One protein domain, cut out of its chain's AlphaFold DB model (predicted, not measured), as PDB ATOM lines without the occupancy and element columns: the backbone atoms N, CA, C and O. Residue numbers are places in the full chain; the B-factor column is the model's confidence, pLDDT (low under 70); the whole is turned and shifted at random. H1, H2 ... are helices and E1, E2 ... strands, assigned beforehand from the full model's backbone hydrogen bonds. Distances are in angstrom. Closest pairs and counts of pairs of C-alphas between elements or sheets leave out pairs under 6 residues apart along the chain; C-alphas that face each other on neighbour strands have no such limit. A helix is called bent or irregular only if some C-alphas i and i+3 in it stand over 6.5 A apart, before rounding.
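What this domain is: This is residues 261 to 372 of the 373 residues of an uncharacterized protein of Micropruina glycogenica (UniProt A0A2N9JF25). A small hairpin of two strands, E1 and E2, sits in the mouth of a wide V made by the long helices H2 and H3. H1 lies at the open end of the V, by the far end of H3; a long stretch without named elements leads from H1 to H2, and H4 folds back on H3. The printed part has 112 residues, with the order E1 E2 H1 H2 H3 H4; the sheet, E1 - E2, is antiparallel and the class is mostly helix. The whole is compact, with a radius of gyration of the C-alphas of 14.2 A, and spans 38 by 31 by 24 A.

Where its parts are: E1 is residues 261 to 263, beginning at C-alpha 261 (-16.414, 43.115, 1.699), and E2 is residues 268 to 271. H1 is residues 272 to 282, only just irregular: C-alphas 277 and 280 are 6.6 A apart. H2, residues 307 to 325, measures 26.4 A. H3, residues 330 to 358, measures 36.2 A; it has a kink of 75 degrees near residue 352 and is irregular, with C-alphas 354 and 357 9.4 A apart. H4, residues 363 to 371, ends at C-alpha 371 (-35.556, 33.797, 18.398).

How they stand to each other: In the hairpin E1 and E2, N 261 and O 270 are 2.9 A apart, within hydrogen-bond range. The closest C-alphas of E1 and H2, Ala 261 and Ala 310, are 4.7 A apart. H2 touches H3 with residues 324 to 325 alone, closest at the C-alphas of Val 325 and Ser 336, 5.2 A; this helical hairpin has a steep tilt of 43 degrees, opposite ways. H3 and H4, also a helical hairpin, touch at the C-alphas of Cys 341 and Leu 365, 5.1 A, at a steep tilt of 40 degrees. H3 touches H1 with residues 351 to 358 alone, about perpendicular at 80 degrees; the closest C-alphas, Thr 274 and Asn 358, are 6.9 A apart. H2 and H4 are apart. In H2 and H4 every O i to N i+4 pair is within hydrogen-bond range; H1 has 4 of 7 and H3 23 of 25.

The domain as a whole: The C-alphas farthest apart, Pro 280 and Asp 329, are 40.6 A apart. The printed part has no cut. The link H1 to H2, residues 283 to 306, is long. Mean pLDDT of the printed part is 94.0, and no printed residue is under 70.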
ATOM      1  N   ALA A 261     -17.210  43.327   0.506       94.94
ATOM      2  CA  ALA A 261     -16.414  43.115   1.699       94.94
ATOM      3  C   ALA A 261     -17.330  43.008   2.919       94.94
ATOM      4  O   ALA A 261     -18.403  43.617   2.989       94.94
ATOM      5  N   TYR A 262     -16.914  42.198   3.882       96.25
ATOM      6  CA  TYR A 262     -17.522  42.142   5.196       96.25
ATOM      7  C   TYR A 262     -17.197  43.414   5.986       96.25
ATOM      8  O   TYR A 262     -16.041  43.800   6.088       96.25
ATOM      9  N   VAL A 263     -18.201  44.062   6.566       97.06
ATOM     10  CA  VAL A 263     -18.025  45.239   7.424       97.06
ATOM     11  C   VAL A 263     -18.144  44.776   8.880       97.06
ATOM     12  O   VAL A 263     -19.255  44.425   9.295       97.06
ATOM     13  N   PRO A 264     -17.041  44.730   9.660       96.94
ATOM     14  CA  PRO A 264     -17.041  44.100  10.983       96.94
ATOM     15  C   PRO A 264     -18.032  44.720  11.964       96.94
ATOM     16  O   PRO A 264     -18.819  43.996  12.572       96.94
ATOM     17  N   ALA A 265     -18.058  46.053  12.060       96.00
ATOM     18  CA  ALA A 265     -18.923  46.774  12.994       96.00
ATOM     19  C   ALA A 265     -20.419  46.493  12.760       96.00
ATOM     20  O   ALA A 265     -21.208  46.443  13.700       96.00
ATOM     21  N   SER A 266     -20.817  46.266  11.506       96.56
ATOM     22  CA  SER A 266     -22.213  46.035  11.126       96.56
ATOM     23  C   SER A 266     -22.539  44.561  10.859       96.56
ATOM     24  O   SER A 266     -23.668  44.252  10.478       96.56
ATOM     25  N   MET A 267     -21.576  43.646  11.005       97.38
ATOM     26  CA  MET A 267     -21.726  42.216  10.710       97.38
ATOM     27  C   MET A 267     -22.400  41.918   9.356       97.38
ATOM     28  O   MET A 267     -23.180  40.975   9.226       97.38
ATOM     29  N   SER A 268     -22.111  42.711   8.321       94.38
ATOM     30  CA  SER A 268     -22.790  42.600   7.024       94.38
ATOM     31  C   SER A 268     -21.814  42.672   5.864       94.38
ATOM     32  O   SER A 268     -20.902  43.491   5.886       94.38
ATOM     33  N   HIS A 269     -22.047  41.888   4.814       93.81
ATOM     34  CA  HIS A 269     -21.333  42.083   3.554       93.81
ATOM     35  C   HIS A 269     -21.990  43.193   2.742       93.81
ATOM     36  O   HIS A 269     -23.209  43.188   2.558       93.81
ATOM     37  N   ARG A 270     -21.182  44.115   2.225       93.69
ATOM     38  CA  ARG A 270     -21.629  45.246   1.408       93.69
ATOM     39  C   ARG A 270     -20.752  45.361   0.180       93.69
ATOM     40  O   ARG A 270     -19.576  45.012   0.234       93.69
ATOM     41  N   SER A 271     -21.336  45.811  -0.926       93.56
ATOM     42  CA  SER A 271     -20.546  46.053  -2.128       93.56
ATOM     43  C   SER A 271     -19.510  47.147  -1.870       93.56
ATOM     44  O   SER A 271     -19.751  48.036  -1.047       93.56
ATOM     45  N   LEU A 272     -18.370  47.090  -2.559       94.06
ATOM     46  CA  LEU A 272     -17.320  48.097  -2.384       94.06
ATOM     47  C   LEU A 272     -17.828  49.510  -2.710       94.06
ATOM     48  O   LEU A 272     -17.506  50.445  -1.982       94.06
ATOM     49  N   SER A 273     -18.712  49.674  -3.704       93.31
ATOM     50  CA  SER A 273     -19.373  50.965  -3.955       93.31
ATOM     51  C   SER A 273     -20.244  51.428  -2.789       93.31
ATOM     52  O   SER A 273     -20.212  52.603  -2.439       93.31
ATOM     53  N   THR A 274     -20.996  50.525  -2.154       94.06
ATOM     54  CA  THR A 274     -21.824  50.867  -0.987       94.06
ATOM     55  C   THR A 274     -20.952  51.327   0.180       94.06
ATOM     56  O   THR A 274     -21.308  52.278   0.870       94.06
ATOM     57  N   ILE A 275     -19.804  50.677   0.387       95.19
ATOM     58  CA  ILE A 275     -18.826  51.055   1.416       95.19
ATOM     59  C   ILE A 275     -18.226  52.429   1.099       95.19
ATOM     60  O   ILE A 275     -18.302  53.323   1.937       95.19
ATOM     61  N   GLY A 276     -17.715  52.632  -0.118       94.06
ATOM     62  CA  GLY A 276     -17.121  53.907  -0.532       94.06
ATOM     63  C   GLY A 276     -18.107  55.080  -0.495       94.06
ATOM     64  O   GLY A 276     -17.722  56.196  -0.162       94.06
ATOM     65  N   LEU A 277     -19.394  54.833  -0.763       92.44
ATOM     66  CA  LEU A 277     -20.449  55.835  -0.585       92.44
ATOM     67  C   LEU A 277     -20.742  56.126   0.888       92.44
ATOM     68  O   LEU A 277     -21.130  57.242   1.205       92.44
ATOM     69  N   ALA A 278     -20.602  55.146   1.780       94.00
ATOM     70  CA  ALA A 278     -20.949  55.300   3.186       94.00
ATOM     71  C   ALA A 278     -19.900  56.097   3.972       94.00
ATOM     72  O   ALA A 278     -20.278  56.975   4.748       94.00
ATOM     73  N   ILE A 279     -18.608  55.829   3.758       94.62
ATOM     74  CA  ILE A 279     -17.502  56.400   4.550       94.62
ATOM     75  C   ILE A 279     -17.551  57.939   4.650       94.62
ATOM     76  O   ILE A 279     -17.483  58.446   5.772       94.62
ATOM     77  N   PRO A 280     -17.756  58.714   3.562       93.62
ATOM     78  CA  PRO A 280     -17.791  60.178   3.639       93.62
ATOM     79  C   PRO A 280     -18.891  60.746   4.548       93.62
ATOM     80  O   PRO A 280     -18.737  61.841   5.079       93.62
ATOM     81  N   HIS A 281     -19.991  60.015   4.772       92.25
ATOM     82  CA  HIS A 281     -21.074  60.441   5.674       92.25
ATOM     83  C   HIS A 281     -20.758  60.217   7.166       92.25
ATOM     84  O   HIS A 281     -21.558  60.574   8.038       92.25
ATOM     85  N   PHE A 282     -19.609  59.608   7.464       91.50
ATOM     86  CA  PHE A 282     -19.132  59.266   8.803       91.50
ATOM     87  C   PHE A 282     -17.689  59.745   9.022       91.50
ATOM     88  O   PHE A 282     -16.946  59.125   9.777       91.50
ATOM     89  N   SER A 283     -17.292  60.859   8.394       86.25
ATOM     90  CA  SER A 283     -15.949  61.445   8.542       86.25
ATOM     91  C   SER A 283     -15.552  61.709   9.997       86.25
ATOM     92  O   SER A 283     -14.375  61.621  10.335       86.25
ATOM     93  N   ASP A 284     -16.534  61.987  10.856       87.31
ATOM     94  CA  ASP A 284     -16.321  62.289  12.274       87.31
ATOM     95  C   ASP A 284     -16.185  61.022  13.145       87.31
ATOM     96  O   ASP A 284     -15.792  61.114  14.306       87.31
ATOM     97  N   ASP A 285     -16.491  59.833  12.605       87.69
ATOM     98  CA  ASP A 285     -16.300  58.544  13.283       87.69
ATOM     99  C   ASP A 285     -15.843  57.445  12.312       87.69
ATOM    100  O   ASP A 285     -16.578  56.522  11.944       87.69
ATOM    101  N   LEU A 286     -14.575  57.533  11.904       90.62
ATOM    102  CA  LEU A 286     -13.962  56.554  11.004       90.62
ATOM    103  C   LEU A 286     -13.787  55.163  11.629       90.62
ATOM    104  O   LEU A 286     -13.533  54.210  10.897       90.62
ATOM    105  N   ARG A 287     -13.969  55.000  12.949       91.19
ATOM    106  CA  ARG A 287     -13.753  53.714  13.643       91.19
ATOM    107  C   ARG A 287     -14.690  52.611  13.155       91.19
ATOM    108  O   ARG A 287     -14.353  51.435  13.244       91.19
ATOM    109  N   LEU A 288     -15.856  52.977  12.619       90.94
ATOM    110  CA  LEU A 288     -16.794  52.038  11.993       90.94
ATOM    111  C   LEU A 288     -16.251  51.432  10.687       90.94
ATOM    112  O   LEU A 288     -16.746  50.397  10.233       90.94
ATOM    113  N   TRP A 289     -15.253  52.084  10.090       95.38
ATOM    114  CA  TRP A 289     -14.745  51.819   8.748       95.38
ATOM    115  C   TRP A 289     -13.265  51.458   8.722       95.38
ATOM    116  O   TRP A 289     -12.769  51.102   7.661       95.38
ATOM    117  N   THR A 290     -12.553  51.539   9.841       96.00
ATOM    118  CA  THR A 290     -11.176  51.051   9.969       96.00
ATOM    119  C   THR A 290     -11.163  49.576  10.341       96.00
ATOM    120  O   THR A 290     -12.015  49.111  11.103       96.00
ATOM    121  N   CYS A 291     -10.189  48.825   9.831       96.62
ATOM    122  CA  CYS A 291     -10.014  47.426  10.195       96.62
ATOM    123  C   CYS A 291      -8.565  47.109  10.558       96.62
ATOM    124  O   CYS A 291      -7.653  47.360   9.778       96.62
ATOM    125  N   ASP A 292      -8.380  46.459  11.704       95.19
ATOM    126  CA  ASP A 292      -7.066  46.042  12.203       95.19
ATOM    127  C   ASP A 292      -6.702  44.603  11.810       95.19
ATOM    128  O   ASP A 292      -5.813  44.006  12.409       95.19
ATOM    129  N   CYS A 293      -7.402  43.994  10.845       93.75
ATOM    130  CA  CYS A 293      -6.996  42.673  10.367       93.75
ATOM    131  C   CYS A 293      -5.638  42.753   9.661       93.75
ATOM    132  O   CYS A 293      -5.291  43.796   9.107       93.75
ATOM    133  N   ASP A 294      -4.916  41.635   9.602       88.69
ATOM    134  CA  ASP A 294      -3.560  41.566   9.035       88.69
ATOM    135  C   ASP A 294      -3.445  42.124   7.609       88.69
ATOM    136  O   ASP A 294      -2.384  42.589   7.201       88.69
ATOM    137  N   PHE A 295      -4.539  42.093   6.841       91.00
ATOM    138  CA  PHE A 295      -4.586  42.668   5.499       91.00
ATOM    139  C   PHE A 295      -4.795  44.192   5.503       91.00
ATOM    140  O   PHE A 295      -4.183  44.895   4.704       91.00
ATOM    141  N   CYS A 296      -5.667  44.705   6.374       96.00
ATOM    142  CA  CYS A 296      -6.027  46.123   6.403       96.00
ATOM    143  C   CYS A 296      -5.051  46.967   7.230       96.00
ATOM    144  O   CYS A 296      -4.851  48.133   6.907       96.00
ATOM    145  N   ALA A 297      -4.451  46.406   8.286       94.75
ATOM    146  CA  ALA A 297      -3.464  47.070   9.142       94.75
ATOM    147  C   ALA A 297      -3.878  48.487   9.611       94.75
ATOM    148  O   ALA A 297      -3.073  49.416   9.622       94.75
ATOM    149  N   GLY A 298      -5.153  48.658   9.973       95.62
ATOM    150  CA  GLY A 298      -5.736  49.922  10.436       95.62
ATOM    151  C   GLY A 298      -6.294  50.821   9.327       95.62
ATOM    152  O   GLY A 298      -6.865  51.868   9.627       95.62
ATOM    153  N   ALA A 299      -6.172  50.437   8.051       96.69
ATOM    154  CA  ALA A 299      -6.728  51.193   6.930       96.69
ATOM    155  C   ALA A 299      -8.267  51.218   6.936       96.69
ATOM    156  O   ALA A 299      -8.936  50.331   7.484       96.69
ATOM    157  N   THR A 300      -8.833  52.236   6.286       96.31
ATOM    158  CA  THR A 300     -10.272  52.354   6.024       96.31
ATOM    159  C   THR A 300     -10.703  51.430   4.888       96.31
ATOM    160  O   THR A 300      -9.970  51.253   3.922       96.31
ATOM    161  N   LEU A 301     -11.900  50.836   4.973       96.94
ATOM    162  CA  LEU A 301     -12.367  49.785   4.051       96.94
ATOM    163  C   LEU A 301     -12.454  50.187   2.565       96.94
ATOM    164  O   LEU A 301     -12.550  49.307   1.714       96.94
ATOM    165  N   ASP A 302     -12.420  51.475   2.227       94.69
ATOM    166  CA  ASP A 302     -12.323  51.963   0.844       94.69
ATOM    167  C   ASP A 302     -10.954  51.717   0.193       94.69
ATOM    168  O   ASP A 302     -10.836  51.834  -1.025       94.69
ATOM    169  N   HIS A 303      -9.941  51.300   0.960       95.25
ATOM    170  CA  HIS A 303      -8.671  50.827   0.405       95.25
ATOM    171  C   HIS A 303      -8.807  49.494  -0.357       95.25
ATOM    172  O   HIS A 303      -7.941  49.144  -1.159       95.25
ATOM    173  N   ILE A 304      -9.878  48.736  -0.097       96.44
ATOM    174  CA  ILE A 304     -10.159  47.452  -0.740       96.44
ATOM    175  C   ILE A 304     -10.673  47.726  -2.155       96.44
ATOM    176  O   ILE A 304     -11.742  48.313  -2.320       96.44
ATOM    177  N   ALA A 305      -9.959  47.253  -3.179       93.25
ATOM    178  CA  ALA A 305     -10.276  47.553  -4.576       93.25
ATOM    179  C   ALA A 305     -10.741  46.325  -5.377       93.25
ATOM    180  O   ALA A 305     -11.476  46.457  -6.359       93.25
ATOM    181  N   THR A 306     -10.325  45.120  -4.981       90.31
ATOM    182  CA  THR A 306     -10.534  43.892  -5.763       90.31
ATOM    183  C   THR A 306     -11.368  42.836  -5.032       90.31
ATOM    184  O   THR A 306     -11.504  42.842  -3.809       90.31
ATOM    185  N   GLU A 307     -11.924  41.876  -5.784       86.44
ATOM    186  CA  GLU A 307     -12.639  40.722  -5.209       86.44
ATOM    187  C   GLU A 307     -11.721  39.862  -4.331       86.44
ATOM    188  O   GLU A 307     -12.144  39.394  -3.275       86.44
ATOM    189  N   THR A 308     -10.456  39.701  -4.733       84.19
ATOM    190  CA  THR A 308      -9.458  38.967  -3.952       84.19
ATOM    191  C   THR A 308      -9.223  39.650  -2.610       84.19
ATOM    192  O   THR A 308      -9.391  39.005  -1.583       84.19
ATOM    193  N   GLU A 309      -8.913  40.948  -2.596       91.00
ATOM    194  CA  GLU A 309      -8.696  41.721  -1.362       91.00
ATOM    195  C   GLU A 309      -9.923  41.701  -0.448       91.00
ATOM    196  O   GLU A 309      -9.798  41.435   0.748       91.00
ATOM    197  N   ALA A 310     -11.120  41.882  -1.014       92.44
ATOM    198  CA  ALA A 310     -12.367  41.803  -0.265       92.44
ATOM    199  C   ALA A 310     -12.550  40.427   0.395       92.44
ATOM    200  O   ALA A 310     -12.972  40.354   1.552       92.44
ATOM    201  N   ALA A 311     -12.204  39.341  -0.301       87.38
ATOM    202  CA  ALA A 311     -12.244  37.992   0.252       87.38
ATOM    203  C   ALA A 311     -11.195  37.782   1.358       87.38
ATOM    204  O   ALA A 311     -11.518  37.158   2.368       87.38
ATOM    205  N   MET A 312      -9.974  38.321   1.209       88.25
ATOM    206  CA  MET A 312      -8.919  38.232   2.234       88.25
ATOM    207  C   MET A 312      -9.337  38.931   3.527       88.25
ATOM    208  O   MET A 312      -9.356  38.312   4.590       88.25
ATOM    209  N   HIS A 313      -9.745  40.195   3.414       94.44
ATOM    210  CA  HIS A 313     -10.277  40.986   4.521       94.44
ATOM    211  C   HIS A 313     -11.447  40.279   5.213       94.44
ATOM    212  O   HIS A 313     -11.457  40.105   6.434       94.44
ATOM    213  N   SER A 314     -12.427  39.827   4.423       95.06
ATOM    214  CA  SER A 314     -13.635  39.202   4.965       95.06
ATOM    215  C   SER A 314     -13.311  37.920   5.723       95.06
ATOM    216  O   SER A 314     -13.849  37.710   6.805       95.06
ATOM    217  N   LEU A 315     -12.408  37.090   5.197       93.88
ATOM    218  CA  LEU A 315     -11.979  35.855   5.848       93.88
ATOM    219  C   LEU A 315     -11.344  36.134   7.214       93.88
ATOM    220  O   LEU A 315     -11.784  35.552   8.204       93.88
ATOM    221  N   HIS A 316     -10.375  37.054   7.299       93.75
ATOM    222  CA  HIS A 316      -9.734  37.390   8.576       93.75
ATOM    223  C   HIS A 316     -10.731  37.955   9.594       93.75
ATOM    224  O   HIS A 316     -10.732  37.561  10.762       93.75
ATOM    225  N   CYS A 317     -11.627  38.838   9.156       96.56
ATOM    226  CA  CYS A 317     -12.634  39.417  10.039       96.56
ATOM    227  C   CYS A 317     -13.636  38.378  10.553       96.56
ATOM    228  O   CYS A 317     -14.012  38.414  11.725       96.56
ATOM    229  N   LEU A 318     -14.060  37.443   9.700       96.75
ATOM    230  CA  LEU A 318     -14.969  36.365  10.085       96.75
ATOM    231  C   LEU A 318     -14.292  35.360  11.023       96.75
ATOM    232  O   LEU A 318     -14.921  34.941  11.994       96.75
ATOM    233  N   ALA A 319     -13.017  35.032  10.793       95.38
ATOM    234  CA  ALA A 319     -12.224  34.216  11.711       95.38
ATOM    235  C   ALA A 319     -12.091  34.891  13.086       95.38
ATOM    236  O   ALA A 319     -12.355  34.266  14.111       95.38
ATOM    237  N   SER A 320     -11.778  36.193  13.112       96.12
ATOM    238  CA  SER A 320     -11.702  36.979  14.350       96.12
ATOM    239  C   SER A 320     -13.042  37.021  15.090       96.12
ATOM    240  O   SER A 320     -13.090  36.838  16.306       96.12
ATOM    241  N   LEU A 321     -14.152  37.219  14.369       97.50
ATOM    242  CA  LEU A 321     -15.485  37.174  14.966       97.50
ATOM    243  C   LEU A 321     -15.787  35.788  15.547       97.50
ATOM    244  O   LEU A 321     -16.268  35.698  16.674       97.50
ATOM    245  N   ALA A 322     -15.493  34.719  14.808       97.19
ATOM    246  CA  ALA A 322     -15.697  33.363  15.293       97.19
ATOM    247  C   ALA A 322     -14.874  33.098  16.557       97.19
ATOM    248  O   ALA A 322     -15.442  32.634  17.536       97.19
ATOM    249  N   ALA A 323     -13.597  33.485  16.600       95.69
ATOM    250  CA  ALA A 323     -12.757  33.343  17.791       95.69
ATOM    251  C   ALA A 323     -13.290  34.117  19.015       95.69
ATOM    252  O   ALA A 323     -13.126  33.672  20.146       95.69
ATOM    253  N   LYS A 324     -13.957  35.263  18.805       96.81
ATOM    254  CA  LYS A 324     -14.595  36.045  19.883       96.81
ATOM    255  C   LYS A 324     -15.903  35.430  20.378       96.81
ATOM    256  O   LYS A 324     -16.246  35.570  21.550       96.81
ATOM    257  N   VAL A 325     -16.669  34.815  19.479       97.56
ATOM    258  CA  VAL A 325     -18.006  34.286  19.778       97.56
ATOM    259  C   VAL A 325     -17.943  32.854  20.294       97.56
ATOM    260  O   VAL A 325     -18.720  32.481  21.164       97.56
ATOM    261  N   ILE A 326     -17.042  32.048  19.755       95.94
ATOM    262  CA  ILE A 326     -16.989  30.615  19.983       95.94
ATOM    263  C   ILE A 326     -16.013  30.301  21.112       95.94
ATOM    264  O   ILE A 326     -14.803  30.430  20.954       95.94
ATOM    265  N   GLY A 327     -16.552  29.819  22.230       91.75
ATOM    266  CA  GLY A 327     -15.778  29.334  23.368       91.75
ATOM    267  C   GLY A 327     -16.132  27.900  23.765       91.75
ATOM    268  O   GLY A 327     -16.931  27.219  23.123       91.75
ATOM    269  N   ASN A 328     -15.541  27.449  24.872       90.19
ATOM    270  CA  ASN A 328     -15.792  26.116  25.427       90.19
ATOM    271  C   ASN A 328     -17.166  25.994  26.110       90.19
ATOM    272  O   ASN A 328     -17.716  24.895  26.182       90.19
ATOM    273  N   ASP A 329     -17.709  27.107  26.614       94.38
ATOM    274  CA  ASP A 329     -19.036  27.160  27.228       94.38
ATOM    275  C   ASP A 329     -20.093  27.520  26.161       94.38
ATOM    276  O   ASP A 329     -20.043  28.618  25.585       94.38
ATOM    277  N   PRO A 330     -21.058  26.623  25.877       93.88
ATOM    278  CA  PRO A 330     -22.095  26.874  24.879       93.88
ATOM    279  C   PRO A 330     -23.042  28.018  25.273       93.88
ATOM    280  O   PRO A 330     -23.503  28.756  24.407       93.88
ATOM    281  N   THR A 331     -23.291  28.236  26.567       94.25
ATOM    282  CA  THR A 331     -24.143  29.335  27.051       94.25
ATOM    283  C   THR A 331     -23.466  30.683  26.845       94.25
ATOM    284  O   THR A 331     -24.109  31.645  26.416       94.25
ATOM    285  N   VAL A 332     -22.161  30.763  27.126       95.81
ATOM    286  CA  VAL A 332     -21.368  31.970  26.853       95.81
ATOM    287  C   VAL A 332     -21.312  32.225  25.353       95.81
ATOM    288  O   VAL A 332     -21.551  33.352  24.935       95.81
ATOM    289  N   SER A 333     -21.084  31.189  24.544       96.38
ATOM    290  CA  SER A 333     -21.005  31.333  23.087       96.38
ATOM    291  C   SER A 333     -22.309  31.867  22.490       96.38
ATOM    292  O   SER A 333     -22.304  32.854  21.751       96.38
ATOM    293  N   ALA A 334     -23.444  31.276  22.879       96.69
ATOM    294  CA  ALA A 334     -24.768  31.738  22.482       96.69
ATOM    295  C   ALA A 334     -25.011  33.197  22.894       96.69
ATOM    296  O   ALA A 334     -25.460  34.006  22.082       96.69
ATOM    297  N   ARG A 335     -24.663  33.573  24.133       96.50
ATOM    298  CA  ARG A 335     -24.797  34.959  24.605       96.50
ATOM    299  C   ARG A 335     -23.921  35.918  23.800       96.50
ATOM    300  O   ARG A 335     -24.431  36.935  23.340       96.50
ATOM    301  N   SER A 336     -22.648  35.588  23.595       97.75
ATOM    302  CA  SER A 336     -21.700  36.398  22.821       97.75
ATOM    303  C   SER A 336     -22.192  36.642  21.398       97.75
ATOM    304  O   SER A 336     -22.137  37.774  20.918       97.75
ATOM    305  N   TRP A 337     -22.737  35.615  20.739       98.00
ATOM    306  CA  TRP A 337     -23.356  35.764  19.422       98.00
ATOM    307  C   TRP A 337     -24.527  36.751  19.447       98.00
ATOM    308  O   TRP A 337     -24.594  37.659  18.619       98.00
ATOM    309  N   ILE A 338     -25.436  36.613  20.414       97.75
ATOM    310  CA  ILE A 338     -26.613  37.482  20.501       97.75
ATOM    311  C   ILE A 338     -26.236  38.929  20.830       97.75
ATOM    312  O   ILE A 338     -26.807  39.840  20.228       97.75
ATOM    313  N   GLU A 339     -25.261  39.173  21.710       98.06
ATOM    314  CA  GLU A 339     -24.764  40.535  21.949       98.06
ATOM    315  C   GLU A 339     -24.093  41.125  20.705       98.06
ATOM    316  O   GLU A 339     -24.342  42.287  20.375       98.06
ATOM    317  N   ALA A 340     -23.317  40.327  19.962       98.31
ATOM    318  CA  ALA A 340     -22.744  40.757  18.689       98.31
ATOM    319  C   ALA A 340     -23.851  41.154  17.694       98.31
ATOM    320  O   ALA A 340     -23.797  42.241  17.116       98.31
ATOM    321  N   CYS A 341     -24.914  40.348  17.567       98.44
ATOM    322  CA  CYS A 341     -26.071  40.695  16.742       98.44
ATOM    323  C   CYS A 341     -26.754  41.994  17.194       98.44
ATOM    324  O   CYS A 341     -27.137  42.794  16.340       98.44
ATOM    325  N   ARG A 342     -26.925  42.225  18.506       98.25
ATOM    326  CA  ARG A 342     -27.538  43.464  19.030       98.25
ATOM    327  C   ARG A 342     -26.693  44.687  18.713       98.25
ATOM    328  O   ARG A 342     -27.235  45.677  18.221       98.25
ATOM    329  N   HIS A 343     -25.387  44.601  18.946       97.94
ATOM    330  CA  HIS A 343     -24.453  45.670  18.616       97.94
ATOM    331  C   HIS A 343     -24.494  45.986  17.116       97.94
ATOM    332  O   HIS A 343     -24.780  47.118  16.729       97.94
ATOM    333  N   ALA A 344     -24.329  44.972  16.266       98.06
ATOM    334  CA  ALA A 344     -24.357  45.146  14.820       98.06
ATOM    335  C   ALA A 344     -25.705  45.666  14.306       98.06
ATOM    336  O   ALA A 344     -25.741  46.455  13.360       98.06
ATOM    337  N   LEU A 345     -26.829  45.261  14.910       97.88
ATOM    338  CA  LEU A 345     -28.144  45.798  14.560       97.88
ATOM    339  C   LEU A 345     -28.216  47.302  14.853       97.88
ATOM    340  O   LEU A 345     -28.667  48.051  13.987       97.88
ATOM    341  N   SER A 346     -27.729  47.736  16.020       97.81
ATOM    342  CA  SER A 346     -27.648  49.156  16.384       97.81
ATOM    343  C   SER A 346     -26.790  49.940  15.388       97.81
ATOM    344  O   SER A 346     -27.232  50.963  14.872       97.81
ATOM    345  N   VAL A 347     -25.606  49.421  15.041       96.62
ATOM    346  CA  VAL A 347     -24.707  50.043  14.054       96.62
ATOM    347  C   VAL A 347     -25.380  50.153  12.682       96.62
ATOM    348  O   VAL A 347     -25.359  51.208  12.056       96.62
ATOM    349  N   ASN A 348     -26.049  49.097  12.204       96.56
ATOM    350  CA  ASN A 348     -26.771  49.164  10.930       96.56
ATOM    351  C   ASN A 348     -27.910  50.190  10.954       96.56
ATOM    352  O   ASN A 348     -28.165  50.815   9.928       96.56
ATOM    353  N   GLN A 349     -28.614  50.343  12.077       95.94
ATOM    354  CA  GLN A 349     -29.683  51.334  12.218       95.94
ATOM    355  C   GLN A 349     -29.133  52.760  12.175       95.94
ATOM    356  O   GLN A 349     -29.720  53.602  11.499       95.94
ATOM    357  N   GLU A 350     -27.992  53.015  12.815       94.50
ATOM    358  CA  GLU A 350     -27.302  54.305  12.736       94.50
ATOM    359  C   GLU A 350     -26.856  54.619  11.300       94.50
ATOM    360  O   GLU A 350     -27.157  55.693  10.773       94.50
ATOM    361  N   ILE A 351     -26.216  53.656  10.626       94.69
ATOM    362  CA  ILE A 351     -25.789  53.817   9.231       94.69
ATOM    363  C   ILE A 351     -26.994  54.066   8.315       94.69
ATOM    364  O   ILE A 351     -26.994  54.988   7.495       94.69
ATOM    365  N   SER A 352     -28.059  53.281   8.489       94.12
ATOM    366  CA  SER A 352     -29.296  53.409   7.717       94.12
ATOM    367  C   SER A 352     -30.009  54.740   7.970       94.12
ATOM    368  O   SER A 352     -30.570  55.302   7.036       94.12
ATOM    369  N   ALA A 353     -29.947  55.306   9.178       93.00
ATOM    370  CA  ALA A 353     -30.539  56.614   9.460       93.00
ATOM    371  C   ALA A 353     -29.879  57.746   8.651       93.00
ATOM    372  O   ALA A 353     -30.574  58.673   8.238       93.00
ATOM    373  N   LYS A 354     -28.569  57.657   8.371       91.62
ATOM    374  CA  LYS A 354     -27.851  58.651   7.550       91.62
ATOM    375  C   LYS A 354     -27.951  58.388   6.043       91.62
ATOM    376  O   LYS A 354     -28.045  59.335   5.269       91.62
ATOM    377  N   LEU A 355     -27.930  57.122   5.614       89.25
ATOM    378  CA  LEU A 355     -27.853  56.736   4.190       89.25
ATOM    379  C   LEU A 355     -29.191  56.285   3.576       89.25
ATOM    380  O   LEU A 355     -29.309  56.122   2.358       89.25
ATOM    381  N   VAL A 356     -30.204  56.053   4.409       79.44
ATOM    382  CA  VAL A 356     -31.559  55.607   4.059       79.44
ATOM    383  C   VAL A 356     -31.546  54.366   3.155       79.44
ATOM    384  O   VAL A 356     -31.239  53.259   3.603       79.44
ATOM    385  N   LYS A 357     -31.871  54.522   1.863       79.12
ATOM    386  CA  LYS A 357     -32.062  53.412   0.913       79.12
ATOM    387  C   LYS A 357     -30.754  52.716   0.529       79.12
ATOM    388  O   LYS A 357     -30.803  51.593   0.036       79.12
ATOM    389  N   ASN A 358     -29.610  53.349   0.783       84.69
ATOM    390  CA  ASN A 358     -28.305  52.819   0.393       84.69
ATOM    391  C   ASN A 358     -27.705  51.867   1.439       84.69
ATOM    392  O   ASN A 358     -26.666  51.265   1.187       84.69
ATOM    393  N   TRP A 359     -28.357  51.684   2.595       91.81
ATOM    394  CA  TRP A 359     -27.903  50.746   3.624       91.81
ATOM    395  C   TRP A 359     -29.073  49.997   4.280       91.81
ATOM    396  O   TRP A 359     -29.503  50.338   5.385       91.81
ATOM    397  N   PRO A 360     -29.633  48.970   3.614       91.31
ATOM    398  CA  PRO A 360     -30.726  48.197   4.188       91.31
ATOM    399  C   PRO A 360     -30.235  47.376   5.384       91.31
ATOM    400  O   PRO A 360     -29.248  46.643   5.274       91.31
ATOM    401  N   VAL A 361     -30.937  47.471   6.515       93.75
ATOM    402  CA  VAL A 361     -30.618  46.718   7.738       93.75
ATOM    403  C   VAL A 361     -30.808  45.209   7.494       93.75
ATOM    404  O   VAL A 361     -31.897  44.809   7.073       93.75
ATOM    405  N   PRO A 362     -29.796  44.356   7.755       93.50
ATOM    406  CA  PRO A 362     -29.908  42.912   7.551       93.50
ATOM    407  C   PRO A 362     -30.981  42.285   8.450       93.50
ATOM    408  O   PRO A 362     -31.011  42.510   9.663       93.50
ATOM    409  N   GLY A 363     -31.873  41.484   7.859       94.69
ATOM    410  CA  GLY A 363     -32.978  40.851   8.588       94.69
ATOM    411  C   GLY A 363     -32.525  39.769   9.572       94.69
ATOM    412  O   GLY A 363     -33.143  39.603  10.625       94.69
ATOM    413  N   ASN A 364     -31.423  39.076   9.267       95.25
ATOM    414  CA  ASN A 364     -30.890  37.982  10.082       95.25
ATOM    415  C   ASN A 364     -30.498  38.423  11.494       95.25
ATOM    416  O   ASN A 364     -30.851  37.741  12.452       95.25
ATOM    417  N   LEU A 365     -29.873  39.593  11.659       97.19
ATOM    418  CA  LEU A 365     -29.505  40.113  12.984       97.19
ATOM    419  C   LEU A 365     -30.731  40.224  13.903       97.19
ATOM    420  O   LEU A 365     -30.722  39.761  15.043       97.19
ATOM    421  N   LYS A 366     -31.830  40.786  13.383       96.94
ATOM    422  CA  LYS A 366     -33.094  40.913  14.120       96.94
ATOM    423  C   LYS A 366     -33.742  39.554  14.386       96.94
ATOM    424  O   LYS A 366     -34.305  39.370  15.462       96.94
ATOM    425  N   ALA A 367     -33.685  38.631  13.427       97.06
ATOM    426  CA  ALA A 367     -34.237  37.287  13.575       97.06
ATOM    427  C   ALA A 367     -33.554  36.515  14.716       97.06
ATOM    428  O   ALA A 367     -34.249  35.987  15.580       97.06
ATOM    429  N   TRP A 368     -32.219  36.545  14.778       97.25
ATOM    430  CA  TRP A 368     -31.434  35.921  15.848       97.25
ATOM    431  C   TRP A 368     -31.742  36.491  17.232       97.25
ATOM    432  O   TRP A 368     -31.951  35.738  18.182       97.25
ATOM    433  N   ILE A 369     -31.843  37.818  17.347       96.69
ATOM    434  CA  ILE A 369     -32.194  38.474  18.615       96.69
ATOM    435  C   ILE A 369     -33.592  38.073  19.080       96.69
ATOM    436  O   ILE A 369     -33.809  37.923  20.277       96.69
ATOM    437  N   LYS A 370     -34.558  37.957  18.165       95.94
ATOM    438  CA  LYS A 370     -35.938  37.609  18.518       95.94
ATOM    439  C   LYS A 370     -36.083  36.151  18.933       95.94
ATOM    440  O   LYS A 370     -36.644  35.903  19.990       95.94
ATOM    441  N   ALA A 371     -35.492  35.238  18.164       94.12
ATOM    442  CA  ALA A 371     -35.556  33.797  18.398       94.12
ATOM    443  C   ALA A 371     -34.929  33.342  19.733       94.12
ATOM    444  O   ALA A 371     -35.061  32.183  20.110       94.12
ATOM    445  N   THR A 372     -34.211  34.228  20.430       88.12
ATOM    446  CA  THR A 372     -33.461  33.923  21.660       88.12
ATOM    447  C   THR A 372     -33.867  34.781  22.863       88.12
ATOM    448  O   THR A 372     -33.211  34.729  23.906       88.12
TER     449      THR A 372